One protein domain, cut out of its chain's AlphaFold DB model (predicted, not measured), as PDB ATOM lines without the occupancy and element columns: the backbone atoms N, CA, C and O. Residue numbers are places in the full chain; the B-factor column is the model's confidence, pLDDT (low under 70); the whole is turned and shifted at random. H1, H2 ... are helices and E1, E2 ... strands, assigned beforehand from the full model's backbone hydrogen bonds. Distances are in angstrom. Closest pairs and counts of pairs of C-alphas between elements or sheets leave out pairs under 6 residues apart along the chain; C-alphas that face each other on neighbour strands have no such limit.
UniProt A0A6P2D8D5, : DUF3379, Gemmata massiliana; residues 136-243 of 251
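What this domain is: This is residues 136 to 243 of the 251 residues of the protein ": DUF3379" of Gemmata massiliana (UniProt A0A6P2D8D5). One six-stranded antiparallel sheet, twisted and curled, makes the core, with E3 and E6 in its middle and E1 and E4 at its two edges. The long stretch of residues 140 to 156 passes over one face of the sheet, and the short helix H1 only grazes it. The printed part has 108 residues, with one named helix and then six named strands, and the sheet's order is E1 E2 E3 E6 E5 E4. The class is mostly strand, though under half of the residues, 47, are in named elements. The whole is compact, with a radius of gyration of the C-alphas of 13.5 A and spans of 40 by 27 by 27 A.

Where its parts are: In the sheet, E1 is residues 157 to 165, 20.8 A long, and bends by 54 degrees at residue 160. E2 is residues 168 to 176, 24.7 A. E3 is residues 186 to 193, 22.7 A, with C-alpha 186 at (1.093, -51.013, 18.455). E6 is residues 225 to 231, 19.0 A, ending with C-alpha 231 at (6.104, -51.938, 20.962). E5 is residues 211 to 217, 19.9 A, and E4 is residues 206 to 208. H1 is residues 136 to 139, beginning with C-alpha 136 at (-6.949, -39.570, 32.725).

How they stand to each other: E3 and E6 are antiparallel neighbours at 163 degrees, with N 190 and O 228 within hydrogen-bond range at 2.8 A. E2 and E3 form a hairpin at 149 degrees, with N 189 and O 173 at 2.8 A. E1 and E2 form a hairpin at 153 degrees, with N 163 and O 170 at 2.9 A. E5 and E6 form a hairpin at 164 degrees, with N 214 and O 229 at 2.8 A. E4 and E5 form a hairpin at 167 degrees, with N 206 and O 213 at 3.0 A. E1 E2 E3 and E4 E5 E6 are meanders, each strand the antiparallel neighbour of the one before. E3 E4 E5 E6 is a Greek key, in which E4 E5 E6 is a meander and E3 is the antiparallel neighbour of E6. The edge strands E1 and E4 are apart. H1 is on the sheet but only grazes it, with residues 136 to 137; the closest C-alphas of H1 and E1, those of Trp 136 and Arg 160, are 7.9 A apart. H1 is too short for an O i to N i+4 pair; its one O i to N i+3 pair is within range.

The domain as a whole: The two C-alphas farthest apart are those of Arg 181 and Asn 195, 40.1 A. The printed part has no cut. The links H1 to E1 and E3 to E4 are long. Mean pLDDT of the printed part is 93.8; residues 235 to 236 are under 70.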
ATOM      1  N   TRP A 136      -7.027 -38.164  32.337       96.75
ATOM      2  CA  TRP A 136      -6.949 -39.570  32.725       96.75
ATOM      3  C   TRP A 136      -5.713 -39.869  33.581       96.75
ATOM      4  O   TRP A 136      -5.860 -40.509  34.624       96.75
ATOM      5  N   LEU A 137      -4.525 -39.380  33.208       97.06
ATOM      6  CA  LEU A 137      -3.297 -39.552  33.993       97.06
ATOM      7  C   LEU A 137      -3.435 -38.943  35.398       97.06
ATOM      8  O   LEU A 137      -3.174 -39.624  36.395       97.06
ATOM      9  N   ILE A 138      -3.965 -37.718  35.495       97.00
ATOM     10  CA  ILE A 138      -4.244 -37.047  36.775       97.00
ATOM     11  C   ILE A 138      -5.217 -37.880  37.624       97.00
ATOM     12  O   ILE A 138      -4.984 -38.082  38.818       97.00
ATOM     13  N   SER A 139      -6.272 -38.444  37.022       96.50
ATOM     14  CA  SER A 139      -7.232 -39.309  37.732       96.50
ATOM     15  C   SER A 139      -6.590 -40.576  38.317       96.50
ATOM     16  O   SER A 139      -7.077 -41.128  39.307       96.50
ATOM     17  N   LYS A 140      -5.481 -41.040  37.720       96.50
ATOM     18  CA  LYS A 140      -4.669 -42.164  38.206       96.50
ATOM     19  C   LYS A 140      -3.577 -41.741  39.186       96.50
ATOM     20  O   LYS A 140      -2.829 -42.605  39.635       96.50
ATOM     21  N   LYS A 141      -3.522 -40.458  39.567       96.31
ATOM     22  CA  LYS A 141      -2.460 -39.870  40.399       96.31
ATOM     23  C   LYS A 141      -1.072 -40.038  39.765       96.31
ATOM     24  O   LYS A 141      -0.090 -40.247  40.471       96.31
ATOM     25  N   LEU A 142      -1.015 -39.989  38.436       96.81
ATOM     26  CA  LEU A 142       0.212 -40.001  37.646       96.81
ATOM     27  C   LEU A 142       0.559 -38.565  37.214       96.81
ATOM     28  O   LEU A 142      -0.320 -37.697  37.266       96.81
ATOM     29  N   PRO A 143       1.807 -38.301  36.780       97.06
ATOM     30  CA  PRO A 143       2.160 -37.045  36.129       97.06
ATOM     31  C   PRO A 143       1.229 -36.751  34.952       97.06
ATOM     32  O   PRO A 143       0.785 -37.662  34.256       97.06
ATOM     33  N   ASP A 144       0.933 -35.477  34.726       97.00
ATOM     34  CA  ASP A 144      -0.060 -35.009  33.756       97.00
ATOM     35  C   ASP A 144       0.425 -35.088  32.291       97.00
ATOM     36  O   ASP A 144      -0.337 -34.839  31.353       97.00
ATOM     37  N   ARG A 145       1.680 -35.494  32.077       96.00
ATOM     38  CA  ARG A 145       2.302 -35.694  30.765       96.00
ATOM     39  C   ARG A 145       3.212 -36.925  30.735       96.00
ATOM     40  O   ARG A 145       3.630 -37.443  31.770       96.00
ATOM     41  N   LEU A 146       3.486 -37.408  29.525       95.94
ATOM     42  CA  LEU A 146       4.488 -38.448  29.265       95.94
ATOM     43  C   LEU A 146       5.872 -37.806  29.047       95.94
ATOM     44  O   LEU A 146       5.927 -36.608  28.776       95.94
ATOM     45  N   PRO A 147       6.978 -38.570  29.139       95.06
ATOM     46  CA  PRO A 147       8.313 -38.075  28.805       95.06
ATOM     47  C   PRO A 147       8.393 -37.422  27.418       95.06
ATOM     48  O   PRO A 147       8.120 -38.063  26.401       95.06
ATOM     49  N   ASP A 148       8.808 -36.149  27.390       91.81
ATOM     50  CA  ASP A 148       8.917 -35.339  26.164       91.81
ATOM     51  C   ASP A 148       9.903 -35.962  25.154       91.81
ATOM     52  O   ASP A 148       9.714 -35.869  23.945       91.81
ATOM     53  N   GLU A 149      10.920 -36.675  25.648       89.44
ATOM     54  CA  GLU A 149      11.970 -37.348  24.869       89.44
ATOM     55  C   GLU A 149      11.458 -38.411  23.876       89.44
ATOM     56  O   GLU A 149      12.177 -38.793  22.948       89.44
ATOM     57  N   TRP A 150      10.230 -38.912  24.047       89.62
ATOM     58  CA  TRP A 150       9.645 -39.866  23.100       89.62
ATOM     59  C   TRP A 150       8.822 -39.203  22.011       89.62
ATOM     60  O   TRP A 150       8.543 -39.876  21.020       89.62
ATOM     61  N   GLU A 151       8.426 -37.939  22.196       93.19
ATOM     62  CA  GLU A 151       7.563 -37.182  21.282       93.19
ATOM     63  C   GLU A 151       6.322 -37.982  20.835       93.19
ATOM     64  O   GLU A 151       5.906 -37.896  19.677       93.19
ATOM     65  N   LEU A 152       5.751 -38.813  21.724       94.81
ATOM     66  CA  LEU A 152       4.616 -39.678  21.384       94.81
ATOM     67  C   LEU A 152       3.408 -38.839  20.972       94.81
ATOM     68  O   LEU A 152       2.990 -37.926  21.684       94.81
ATOM     69  N   ASP A 153       2.815 -39.190  19.837       95.75
ATOM     70  CA  ASP A 153       1.612 -38.536  19.356       95.75
ATOM     71  C   ASP A 153       0.397 -39.068  20.119       95.75
ATOM     72  O   ASP A 153      -0.077 -40.185  19.893       95.75
ATOM     73  N   LEU A 154      -0.120 -38.261  21.045       95.69
ATOM     74  CA  LEU A 154      -1.285 -38.633  21.843       95.69
ATOM     75  C   LEU A 154      -2.550 -38.817  20.991       95.69
ATOM     76  O   LEU A 154      -3.460 -39.516  21.431       95.69
ATOM     77  N   SER A 155      -2.599 -38.287  19.760       95.12
ATOM     78  CA  SER A 155      -3.700 -38.558  18.821       95.12
ATOM     79  C   SER A 155      -3.762 -40.016  18.353       95.12
ATOM     80  O   SER A 155      -4.789 -40.472  17.845       95.12
ATOM     81  N   LEU A 156      -2.683 -40.780  18.561       95.75
ATOM     82  CA  LEU A 156      -2.618 -42.206  18.256       95.75
ATOM     83  C   LEU A 156      -3.045 -43.093  19.434       95.75
ATOM     84  O   LEU A 156      -3.072 -44.317  19.278       95.75
ATOM     85  N   VAL A 157      -3.399 -42.523  20.594       96.75
ATOM     86  CA  VAL A 157      -3.927 -43.286  21.736       96.75
ATOM     87  C   VAL A 157      -5.292 -43.868  21.371       96.75
ATOM     88  O   VAL A 157      -6.268 -43.144  21.200       96.75
ATOM     89  N   MET A 158      -5.376 -45.194  21.293       95.19
ATOM     90  CA  MET A 158      -6.629 -45.922  21.078       95.19
ATOM     91  C   MET A 158      -7.337 -46.260  22.386       95.19
ATOM     92  O   MET A 158      -8.560 -46.172  22.477       95.19
ATOM     93  N   HIS A 159      -6.576 -46.698  23.391       95.44
ATOM     94  CA  HIS A 159      -7.147 -47.212  24.629       95.44
ATOM     95  C   HIS A 159      -6.387 -46.717  25.856       95.44
ATOM     96  O   HIS A 159      -5.160 -46.624  25.862       95.44
ATOM     97  N   ARG A 160      -7.151 -46.445  26.919       96.62
ATOM     98  CA  ARG A 160      -6.663 -46.085  28.253       96.62
ATOM     99  C   ARG A 160      -7.210 -47.105  29.238       96.62
ATOM    100  O   ARG A 160      -8.334 -46.971  29.724       96.62
ATOM    101  N   VAL A 161      -6.454 -48.170  29.458       96.94
ATOM    102  CA  VAL A 161      -6.923 -49.352  30.188       96.94
ATOM    103  C   VAL A 161      -6.126 -49.554  31.466       96.94
ATOM    104  O   VAL A 161      -5.156 -48.850  31.748       96.94
ATOM    105  N   LYS A 162      -6.587 -50.500  32.272       97.44
ATOM    106  CA  LYS A 162      -5.783 -51.120  33.312       97.44
ATOM    107  C   LYS A 162      -5.537 -52.555  32.879       97.44
ATOM    108  O   LYS A 162      -6.484 -53.213  32.452       97.44
ATOM    109  N   GLU A 163      -4.301 -53.010  32.969       98.00
ATOM    110  CA  GLU A 163      -3.965 -54.421  32.801       98.00
ATOM    111  C   GLU A 163      -3.529 -54.974  34.155       98.00
ATOM    112  O   GLU A 163      -2.788 -54.318  34.888       98.00
ATOM    113  N   GLU A 164      -4.016 -56.161  34.503       97.56
ATOM    114  CA  GLU A 164      -3.623 -56.837  35.734       97.56
ATOM    115  C   GLU A 164      -2.252 -57.493  35.533       97.56
ATOM    116  O   GLU A 164      -2.087 -58.370  34.682       97.56
ATOM    117  N   ILE A 165      -1.259 -57.072  36.314       97.06
ATOM    118  CA  ILE A 165       0.091 -57.642  36.311       97.06
ATOM    119  C   ILE A 165       0.380 -58.126  37.727       97.06
ATOM    120  O   ILE A 165       0.430 -57.333  38.661       97.06
ATOM    121  N   HIS A 166       0.552 -59.438  37.900       95.56
ATOM    122  CA  HIS A 166       0.776 -60.059  39.213       95.56
ATOM    123  C   HIS A 166      -0.275 -59.680  40.283       95.56
ATOM    124  O   HIS A 166       0.064 -59.522  41.453       95.56
ATOM    125  N   GLY A 167      -1.551 -59.552  39.894       95.12
ATOM    126  CA  GLY A 167      -2.648 -59.227  40.815       95.12
ATOM    127  C   GLY A 167      -2.854 -57.733  41.081       95.12
ATOM    128  O   GLY A 167      -3.717 -57.377  41.879       95.12
ATOM    129  N   GLU A 168      -2.083 -56.857  40.435       96.62
ATOM    130  CA  GLU A 168      -2.202 -55.406  40.578       96.62
ATOM    131  C   GLU A 168      -2.637 -54.746  39.266       96.62
ATOM    132  O   GLU A 168      -2.108 -55.046  38.195       96.62
ATOM    133  N   ASP A 169      -3.569 -53.795  39.362       97.19
ATOM    134  CA  ASP A 169      -4.023 -52.972  38.239       97.19
ATOM    135  C   ASP A 169      -2.941 -51.961  37.825       97.19
ATOM    136  O   ASP A 169      -2.723 -50.955  38.511       97.19
ATOM    137  N   VAL A 170      -2.334 -52.150  36.655       97.88
ATOM    138  CA  VAL A 170      -1.355 -51.216  36.083       97.88
ATOM    139  C   VAL A 170      -2.017 -50.360  35.001       97.88
ATOM    140  O   VAL A 170      -2.587 -50.911  34.060       97.88
ATOM    141  N   PRO A 171      -1.977 -49.017  35.092       98.19
ATOM    142  CA  PRO A 171      -2.447 -48.140  34.022       98.19
ATOM    143  C   PRO A 171      -1.634 -48.335  32.736       98.19
ATOM    144  O   PRO A 171      -0.402 -48.323  32.770       98.19
ATOM    145  N   VAL A 172      -2.326 -48.470  31.602       98.44
ATOM    146  CA  VAL A 172      -1.714 -48.670  30.284       98.44
ATOM    147  C   VAL A 172      -2.337 -47.736  29.253       98.44
ATOM    148  O   VAL A 172      -3.562 -47.672  29.106       98.44
ATOM    149  N   LEU A 173      -1.479 -47.043  28.507       98.19
ATOM    150  CA  LEU A 173      -1.854 -46.333  27.287       98.19
ATOM    151  C   LEU A 173      -1.501 -47.197  26.077       98.19
ATOM    152  O   LEU A 173      -0.362 -47.639  25.949       98.19
ATOM    153  N   VAL A 174      -2.467 -47.431  25.193       97.56
ATOM    154  CA  VAL A 174      -2.273 -48.217  23.968       97.56
ATOM    155  C   VAL A 174      -2.336 -47.289  22.767       97.56
ATOM    156  O   VAL A 174      -3.359 -46.647  22.533       97.56
ATOM    157  N   PHE A 175      -1.254 -47.250  22.003       97.31
ATOM    158  CA  PHE A 175      -1.092 -46.472  20.784       97.31
ATOM    159  C   PHE A 175      -1.176 -47.388  19.564       97.31
ATOM    160  O   PHE A 175      -0.615 -48.488  19.576       97.31
ATOM    161  N   ARG A 176      -1.826 -46.918  18.498       95.88
ATOM    162  CA  ARG A 176      -1.763 -47.545  17.167       95.88
ATOM    163  C   ARG A 176      -0.666 -46.944  16.310       95.88
ATOM    164  O   ARG A 176      -0.306 -45.783  16.491       95.88
ATOM    165  N   SER A 177      -0.178 -47.720  15.351       94.38
ATOM    166  CA  SER A 177       0.731 -47.217  14.327       94.38
ATOM    167  C   SER A 177       0.061 -46.132  13.481       94.38
ATOM    168  O   SER A 177      -1.111 -46.252  13.116       94.38
ATOM    169  N   SER A 178       0.816 -45.083  13.149       92.56
ATOM    170  CA  SER A 178       0.437 -44.131  12.099       92.56
ATOM    171  C   SER A 178       0.826 -44.604  10.693       92.56
ATOM    172  O   SER A 178       0.344 -44.029   9.717       92.56
ATOM    173  N   ASP A 179       1.679 -45.631  10.561       91.81
ATOM    174  CA  ASP A 179       2.115 -46.129   9.253       91.81
ATOM    175  C   ASP A 179       1.027 -47.028   8.638       91.81
ATOM    176  O   ASP A 179       0.758 -48.113   9.162       91.81
ATOM    177  N   PRO A 180       0.416 -46.641   7.500       90.50
ATOM    178  CA  PRO A 180      -0.615 -47.447   6.849       90.50
ATOM    179  C   PRO A 180      -0.092 -48.790   6.320       90.50
ATOM    180  O   PRO A 180      -0.891 -49.671   6.007       90.50
ATOM    181  N   ARG A 181       1.232 -48.962   6.199       91.56
ATOM    182  CA  ARG A 181       1.858 -50.221   5.767       91.56
ATOM    183  C   ARG A 181       1.900 -51.269   6.875       91.56
ATOM    184  O   ARG A 181       2.008 -52.450   6.560       91.56
ATOM    185  N   ASP A 182       1.799 -50.849   8.135       90.81
ATOM    186  CA  ASP A 182       1.777 -51.737   9.296       90.81
ATOM    187  C   ASP A 182       0.660 -51.326  10.275       90.81
ATOM    188  O   ASP A 182       0.919 -50.771  11.348       90.81
ATOM    189  N   PRO A 183      -0.614 -51.558   9.909       91.12
ATOM    190  CA  PRO A 183      -1.753 -51.155  10.731       91.12
ATOM    191  C   PRO A 183      -1.912 -52.010  11.995       91.12
ATOM    192  O   PRO A 183      -2.682 -51.649  12.883       91.12
ATOM    193  N   THR A 184      -1.231 -53.158  12.076       92.56
ATOM    194  CA  THR A 184      -1.278 -54.050  13.243       92.56
ATOM    195  C   THR A 184      -0.238 -53.679  14.291       92.56
ATOM    196  O   THR A 184      -0.310 -54.176  15.420       92.56
ATOM    197  N   ALA A 185       0.705 -52.794  13.960       93.94
ATOM    198  CA  ALA A 185       1.680 -52.325  14.916       93.94
ATOM    199  C   ALA A 185       1.057 -51.484  16.039       93.94
ATOM    200  O   ALA A 185       0.212 -50.610  15.821       93.94
ATOM    201  N   PHE A 186       1.545 -51.711  17.257       96.00
ATOM    202  CA  PHE A 186       1.093 -51.013  18.455       96.00
ATOM    203  C   PHE A 186       2.255 -50.680  19.390       96.00
ATOM    204  O   PHE A 186       3.325 -51.295  19.330       96.00
ATOM    205  N   ALA A 187       2.018 -49.723  20.284       97.19
ATOM    206  CA  ALA A 187       2.858 -49.477  21.448       97.19
ATOM    207  C   ALA A 187       1.985 -49.414  22.704       97.19
ATOM    208  O   ALA A 187       0.978 -48.713  22.739       97.19
ATOM    209  N   LYS A 188       2.361 -50.153  23.743       98.00
ATOM    210  CA  LYS A 188       1.752 -50.096  25.070       98.00
ATOM    211  C   LYS A 188       2.714 -49.410  26.018       98.00
ATOM    212  O   LYS A 188       3.840 -49.867  26.171       98.00
ATOM    213  N   VAL A 189       2.270 -48.344  26.665       98.00
ATOM    214  CA  VAL A 189       3.026 -47.650  27.707       98.00
ATOM    215  C   VAL A 189       2.416 -48.034  29.046       98.00
ATOM    216  O   VAL A 189       1.315 -47.592  29.368       98.00
ATOM    217  N   TYR A 190       3.119 -48.869  29.802       98.38
ATOM    218  CA  TYR A 190       2.790 -49.233  31.175       98.38
ATOM    219  C   TYR A 190       3.367 -48.184  32.124       98.38
ATOM    220  O   TYR A 190       4.537 -47.818  32.003       98.38
ATOM    221  N   LEU A 191       2.557 -47.709  33.069       98.00
ATOM    222  CA  LEU A 191       2.951 -46.680  34.029       98.00
ATOM    223  C   LEU A 191       2.991 -47.290  35.430       98.00
ATOM    224  O   LEU A 191       1.946 -47.582  36.008       98.00
ATOM    225  N   PHE A 192       4.192 -47.466  35.981       97.88
ATOM    226  CA  PHE A 192       4.420 -48.035  37.307       97.88
ATOM    227  C   PHE A 192       4.782 -46.936  38.311       97.88
ATOM    228  O   PHE A 192       5.905 -46.429  38.283       97.88
ATOM    229  N   PRO A 193       3.880 -46.555  39.228       96.75
ATOM    230  CA  PRO A 193       4.227 -45.659  40.322       96.75
ATOM    231  C   PRO A 193       5.326 -46.270  41.206       96.75
ATOM    232  O   PRO A 193       5.227 -47.423  41.625       96.75
ATOM    233  N   ASN A 194       6.345 -45.489  41.559       93.06
ATOM    234  CA  ASN A 194       7.462 -45.928  42.406       93.06
ATOM    235  C   ASN A 194       7.041 -46.190  43.865       93.06
ATOM    236  O   ASN A 194       7.802 -46.778  44.627       93.06
ATOM    237  N   ASN A 195       5.848 -45.743  44.269       91.19
ATOM    238  CA  ASN A 195       5.221 -46.081  45.550       91.19
ATOM    239  C   ASN A 195       4.333 -47.341  45.472       91.19
ATOM    240  O   ASN A 195       3.610 -47.635  46.425       91.19
ATOM    241  N   GLY A 196       4.340 -48.041  44.335       86.62
ATOM    242  CA  GLY A 196       3.574 -49.259  44.109       86.62
ATOM    243  C   GLY A 196       4.198 -50.506  44.742       86.62
ATOM    244  O   GLY A 196       5.225 -50.458  45.415       86.62
ATOM    245  N   ARG A 197       3.550 -51.652  44.505       93.56
ATOM    246  CA  ARG A 197       3.962 -52.973  45.018       93.56
ATOM    247  C   ARG A 197       5.009 -53.687  44.154       93.56
ATOM    248  O   ARG A 197       5.487 -54.747  44.542       93.56
ATOM    249  N   PHE A 198       5.354 -53.132  42.997       96.56
ATOM    250  CA  PHE A 198       6.326 -53.723  42.081       96.56
ATOM    251  C   PHE A 198       7.758 -53.366  42.486       96.56
ATOM    252  O   PHE A 198       8.057 -52.204  42.760       96.56
ATOM    253  N   ASP A 199       8.658 -54.352  42.479       96.06
ATOM    254  CA  ASP A 199      10.095 -54.095  42.584       96.06
ATOM    255  C   ASP A 199      10.655 -53.709  41.211       96.06
ATOM    256  O   ASP A 199      10.791 -54.539  40.313       96.06
ATOM    257  N   LEU A 200      10.963 -52.424  41.051       96.56
ATOM    258  CA  LEU A 200      11.419 -51.831  39.792       96.56
ATOM    259  C   LEU A 200      12.945 -51.646  39.747       96.56
ATOM    260  O   LEU A 200      13.467 -51.086  38.789       96.56
ATOM    261  N   LYS A 201      13.689 -52.090  40.773       93.81
ATOM    262  CA  LYS A 201      15.127 -51.779  40.913       93.81
ATOM    263  C   LYS A 201      16.010 -52.384  39.823       93.81
ATOM    264  O   LYS A 201      17.072 -51.842  39.545       93.81
ATOM    265  N   ASN A 202      15.577 -53.494  39.229       94.25
ATOM    266  CA  ASN A 202      16.358 -54.261  38.257       94.25
ATOM    267  C   ASN A 202      15.616 -54.462  36.934       94.25
ATOM    268  O   ASN A 202      15.943 -55.381  36.183       94.25
ATOM    269  N   ILE A 203      14.588 -53.657  36.663       96.69
ATOM    270  CA  ILE A 203      13.861 -53.761  35.404       96.69
ATOM    271  C   ILE A 203      14.750 -53.244  34.264       96.69
ATOM    272  O   ILE A 203      15.376 -52.192  34.376       96.69
ATOM    273  N   GLN A 204      14.864 -54.034  33.198       97.31
ATOM    274  CA  GLN A 204      15.745 -53.780  32.058       97.31
ATOM    275  C   GLN A 204      14.960 -53.890  30.756       97.31
ATOM    276  O   GLN A 204      13.894 -54.512  30.714       97.31
ATOM    277  N   ASP A 205      15.513 -53.306  29.698       95.88
ATOM    278  CA  ASP A 205      15.014 -53.506  28.345       95.88
ATOM    279  C   ASP A 205      14.998 -55.001  28.002       95.88
ATOM    280  O   ASP A 205      15.892 -55.764  28.376       95.88
ATOM    281  N   ALA A 206      13.970 -55.423  27.274       95.81
ATOM    282  CA  ALA A 206      13.803 -56.807  26.863       95.81
ATOM    283  C   ALA A 206      13.309 -56.875  25.419       95.81
ATOM    284  O   ALA A 206      12.618 -55.981  24.936       95.81
ATOM    285  N   GLN A 207      13.631 -57.960  24.723       94.50
ATOM    286  CA  GLN A 207      13.166 -58.196  23.362       94.50
ATOM    287  C   GLN A 207      12.657 -59.631  23.238       94.50
ATOM    288  O   GLN A 207      13.311 -60.566  23.697       94.50
ATOM    289  N   ALA A 208      11.497 -59.803  22.606       93.81
ATOM    290  CA  ALA A 208      10.898 -61.105  22.350       93.81
ATOM    291  C   ALA A 208      10.252 -61.127  20.960       93.81
ATOM    292  O   ALA A 208       9.255 -60.455  20.714       93.81
ATOM    293  N   SER A 209      10.796 -61.934  20.046       90.00
ATOM    294  CA  SER A 209      10.289 -62.095  18.675       90.00
ATOM    295  C   SER A 209      10.127 -60.758  17.928       90.00
ATOM    296  O   SER A 209      11.099 -60.226  17.399       90.00
ATOM    297  N   LEU A 210       8.900 -60.226  17.896       90.12
ATOM    298  CA  LEU A 210       8.509 -59.001  17.198       90.12
ATOM    299  C   LEU A 210       8.239 -57.835  18.154       90.12
ATOM    300  O   LEU A 210       7.835 -56.775  17.697       90.12
ATOM    301  N   THR A 211       8.419 -58.010  19.463       94.12
ATOM    302  CA  THR A 211       8.194 -56.959  20.456       94.12
ATOM    303  C   THR A 211       9.481 -56.575  21.164       94.12
ATOM    304  O   THR A 211      10.337 -57.407  21.472       94.12
ATOM    305  N   THR A 212       9.605 -55.282  21.436       94.19
ATOM    306  CA  THR A 212      10.674 -54.712  22.254       94.19
ATOM    307  C   THR A 212      10.032 -53.968  23.416       94.19
ATOM    308  O   THR A 212       9.094 -53.200  23.212       94.19
ATOM    309  N   ALA A 213      10.521 -54.218  24.624       96.19
ATOM    310  CA  ALA A 213      10.188 -53.496  25.836       96.19
ATOM    311  C   ALA A 213      11.341 -52.547  26.173       96.19
ATOM    312  O   ALA A 213      12.480 -52.992  26.307       96.19
ATOM    313  N   ARG A 214      11.041 -51.257  26.310       95.00
ATOM    314  CA  ARG A 214      11.984 -50.236  26.773       95.00
ATOM    315  C   ARG A 214      11.565 -49.697  28.123       95.00
ATOM    316  O   ARG A 214      10.399 -49.355  28.311       95.00
ATOM    317  N   VAL A 215      12.510 -49.605  29.041       95.75
ATOM    318  CA  VAL A 215      12.299 -49.148  30.409       95.75
ATOM    319  C   VAL A 215      12.861 -47.748  30.553       95.75
ATOM    320  O   VAL A 215      14.017 -47.488  30.232       95.75
ATOM    321  N   VAL A 216      12.054 -46.845  31.095       95.12
ATOM    322  CA  VAL A 216      12.478 -45.475  31.363       95.12
ATOM    323  C   VAL A 216      12.040 -45.071  32.755       95.12
ATOM    324  O   VAL A 216      10.863 -45.115  33.107       95.12
ATOM    325  N   VAL A 217      13.005 -44.642  33.557       96.19
ATOM    326  CA  VAL A 217      12.745 -44.117  34.894       96.19
ATOM    327  C   VAL A 217      12.476 -42.623  34.773       96.19
ATOM    328  O   VAL A 217      13.343 -41.878  34.319       96.19
ATOM    329  N   GLY A 218      11.288 -42.178  35.186       94.31
ATOM    330  CA  GLY A 218      10.908 -40.771  35.126       94.31
ATOM    331  C   GLY A 218      11.869 -39.876  35.914       94.31
ATOM    332  O   GLY A 218      12.211 -40.161  37.068       94.31
ATOM    333  N   GLN A 219      12.297 -38.782  35.286       94.38
ATOM    334  CA  GLN A 219      13.174 -37.763  35.865       94.38
ATOM    335  C   GLN A 219      12.423 -36.434  36.036       94.38
ATOM    336  O   GLN A 219      11.358 -36.238  35.459       94.38
ATOM    337  N   GLY A 220      12.967 -35.517  36.843       93.81
ATOM    338  CA  GLY A 220      12.396 -34.176  37.015       93.81
ATOM    339  C   GLY A 220      10.971 -34.188  37.579       93.81
ATOM    340  O   GLY A 220      10.730 -34.723  38.661       93.81
ATOM    341  N   ASP A 221      10.040 -33.592  36.843       92.31
ATOM    342  CA  ASP A 221       8.606 -33.537  37.144       92.31
ATOM    343  C   ASP A 221       7.881 -34.877  36.927       92.31
ATOM    344  O   ASP A 221       6.809 -35.095  37.487       92.31
ATOM    345  N   LEU A 222       8.497 -35.805  36.193       94.69
ATOM    346  CA  LEU A 222       8.016 -37.178  36.004       94.69
ATOM    347  C   LEU A 222       8.577 -38.146  37.055       94.69
ATOM    348  O   LEU A 222       8.382 -39.362  36.972       94.69
ATOM    349  N   ARG A 223       9.307 -37.629  38.052       93.88
ATOM    350  CA  ARG A 223       9.889 -38.446  39.117       93.88
ATOM    351  C   ARG A 223       8.791 -39.175  39.887       93.88
ATOM    352  O   ARG A 223       7.792 -38.594  40.293       93.88
ATOM    353  N   GLY A 224       9.044 -40.448  40.176       95.06
ATOM    354  CA  GLY A 224       8.108 -41.276  40.933       95.06
ATOM    355  C   GLY A 224       7.254 -42.192  40.066       95.06
ATOM    356  O   GLY A 224       6.417 -42.895  40.620       95.06
ATOM    357  N   VAL A 225       7.483 -42.231  38.751       97.75
ATOM    358  CA  VAL A 225       6.899 -43.226  37.848       97.75
ATOM    359  C   VAL A 225       8.003 -43.850  36.999       97.75
ATOM    360  O   VAL A 225       8.867 -43.154  36.468       97.75
ATOM    361  N   THR A 226       7.981 -45.173  36.882       97.75
ATOM    362  CA  THR A 226       8.763 -45.932  35.906       97.75
ATOM    363  C   THR A 226       7.841 -46.324  34.766       97.75
ATOM    364  O   THR A 226       6.751 -46.852  34.981       97.75
ATOM    365  N   TYR A 227       8.270 -46.057  33.545       97.69
ATOM    366  CA  TYR A 227       7.510 -46.322  32.343       97.69
ATOM    367  C   TYR A 227       8.116 -47.517  31.618       97.69
ATOM    368  O   TYR A 227       9.335 -47.606  31.474       97.69
ATOM    369  N   VAL A 228       7.269 -48.424  31.140       97.50
ATOM    370  CA  VAL A 228       7.700 -49.543  30.297       97.50
ATOM    371  C   VAL A 228       6.932 -49.478  28.990       97.50
ATOM    372  O   VAL A 228       5.707 -49.565  28.983       97.50
ATOM    373  N   ILE A 229       7.642 -49.308  27.880       96.69
ATOM    374  CA  ILE A 229       7.054 -49.196  26.549       96.69
ATOM    375  C   ILE A 229       7.274 -50.500  25.806       96.69
ATOM    376  O   ILE A 229       8.398 -50.810  25.428       96.69
ATOM    377  N   VAL A 230       6.201 -51.241  25.561       96.75
ATOM    378  CA  VAL A 230       6.222 -52.459  24.753       96.75
ATOM    379  C   VAL A 230       5.687 -52.132  23.370       96.75
ATOM    380  O   VAL A 230       4.514 -51.796  23.237       96.75
ATOM    381  N   HIS A 231       6.511 -52.236  22.334       96.19
ATOM    382  CA  HIS A 231       6.104 -51.938  20.962       96.19
ATOM    383  C   HIS A 231       6.495 -53.045  19.987       96.19
ATOM    384  O   HIS A 231       7.471 -53.761  20.208       96.19
ATOM    385  N   THR A 232       5.756 -53.156  18.884       93.94
ATOM    386  CA  THR A 232       6.034 -54.129  17.812       93.94
ATOM    387  C   THR A 232       7.000 -53.620  16.737       93.94
ATOM    388  O   THR A 232       7.374 -54.357  15.831       93.94
ATOM    389  N   GLY A 233       7.402 -52.344  16.796       79.94
ATOM    390  CA  GLY A 233       8.331 -51.773  15.820       79.94
ATOM    391  C   GLY A 233       9.751 -52.351  15.936       79.94
ATOM    392  O   GLY A 233      10.203 -52.672  17.036       79.94
ATOM    393  N   GLY A 234      10.459 -52.451  14.805       71.44
ATOM    394  CA  GLY A 234      11.807 -53.030  14.720       71.44
ATOM    395  C   GLY A 234      12.869 -52.338  15.601       71.44
ATOM    396  O   GLY A 234      12.699 -51.185  16.009       71.44
ATOM    397  N   PRO A 235      14.004 -53.009  15.873       61.22
ATOM    398  CA  PRO A 235      14.942 -52.647  16.946       61.22
ATOM    399  C   PRO A 235      15.631 -51.285  16.774       61.22
ATOM    400  O   PRO A 235      16.017 -50.665  17.765       61.22
ATOM    401  N   LEU A 236      15.778 -50.804  15.535       59.78
ATOM    402  CA  LEU A 236      16.543 -49.590  15.236       59.78
ATOM    403  C   LEU A 236      15.719 -48.298  15.330       59.78
ATOM    404  O   LEU A 236      16.307 -47.242  15.525       59.78
ATOM    405  N   ASP A 237      14.384 -48.359  15.227       70.88
ATOM    406  CA  ASP A 237      13.566 -47.135  15.196       70.88
ATOM    407  C   ASP A 237      12.065 -47.326  15.458       70.88
ATOM    408  O   ASP A 237      11.250 -46.464  15.130       70.88
ATOM    409  N   GLY A 238      11.680 -48.459  16.052       79.94
ATOM    410  CA  GLY A 238      10.292 -48.913  16.156       79.94
ATOM    411  C   GLY A 238       9.298 -47.946  16.803       79.94
ATOM    412  O   GLY A 238       8.096 -48.112  16.617       79.94
ATOM    413  N   LEU A 239       9.776 -46.918  17.512       90.44
ATOM    414  CA  LEU A 239       8.922 -45.876  18.075       90.44
ATOM    415  C   LEU A 239       8.538 -44.767  17.087       90.44
ATOM    416  O   LEU A 239       7.551 -44.085  17.338       90.44
ATOM    417  N   LYS A 240       9.254 -44.587  15.966       91.69
ATOM    418  CA  LYS A 240       9.024 -43.487  15.007       91.69
ATOM    419  C   LYS A 240       7.583 -43.388  14.522       91.69
ATOM    420  O   LYS A 240       7.055 -42.290  14.427       91.69
ATOM    421  N   GLN A 241       6.944 -44.525  14.265       91.94
ATOM    422  CA  GLN A 241       5.556 -44.587  13.799       91.94
ATOM    423  C   GLN A 241       4.516 -44.182  14.857       91.94
ATOM    424  O   GLN A 241       3.334 -44.071  14.536       91.94
ATOM    425  N   PHE A 242       4.941 -43.965  16.104       93.56
ATOM    426  CA  PHE A 242       4.108 -43.462  17.197       93.56
ATOM    427  C   PHE A 242       4.485 -42.033  17.612       93.56
ATOM    428  O   PHE A 242       3.894 -41.504  18.551       93.56
ATOM    429  N   ARG A 243       5.478 -41.412  16.957       93.94
ATOM    430  CA  ARG A 243       5.908 -40.039  17.246       93.94
ATOM    431  C   ARG A 243       5.115 -39.029  16.434       93.94
ATOM    432  O   ARG A 243       4.704 -39.313  15.308       93.94
TER     433      ARG A 243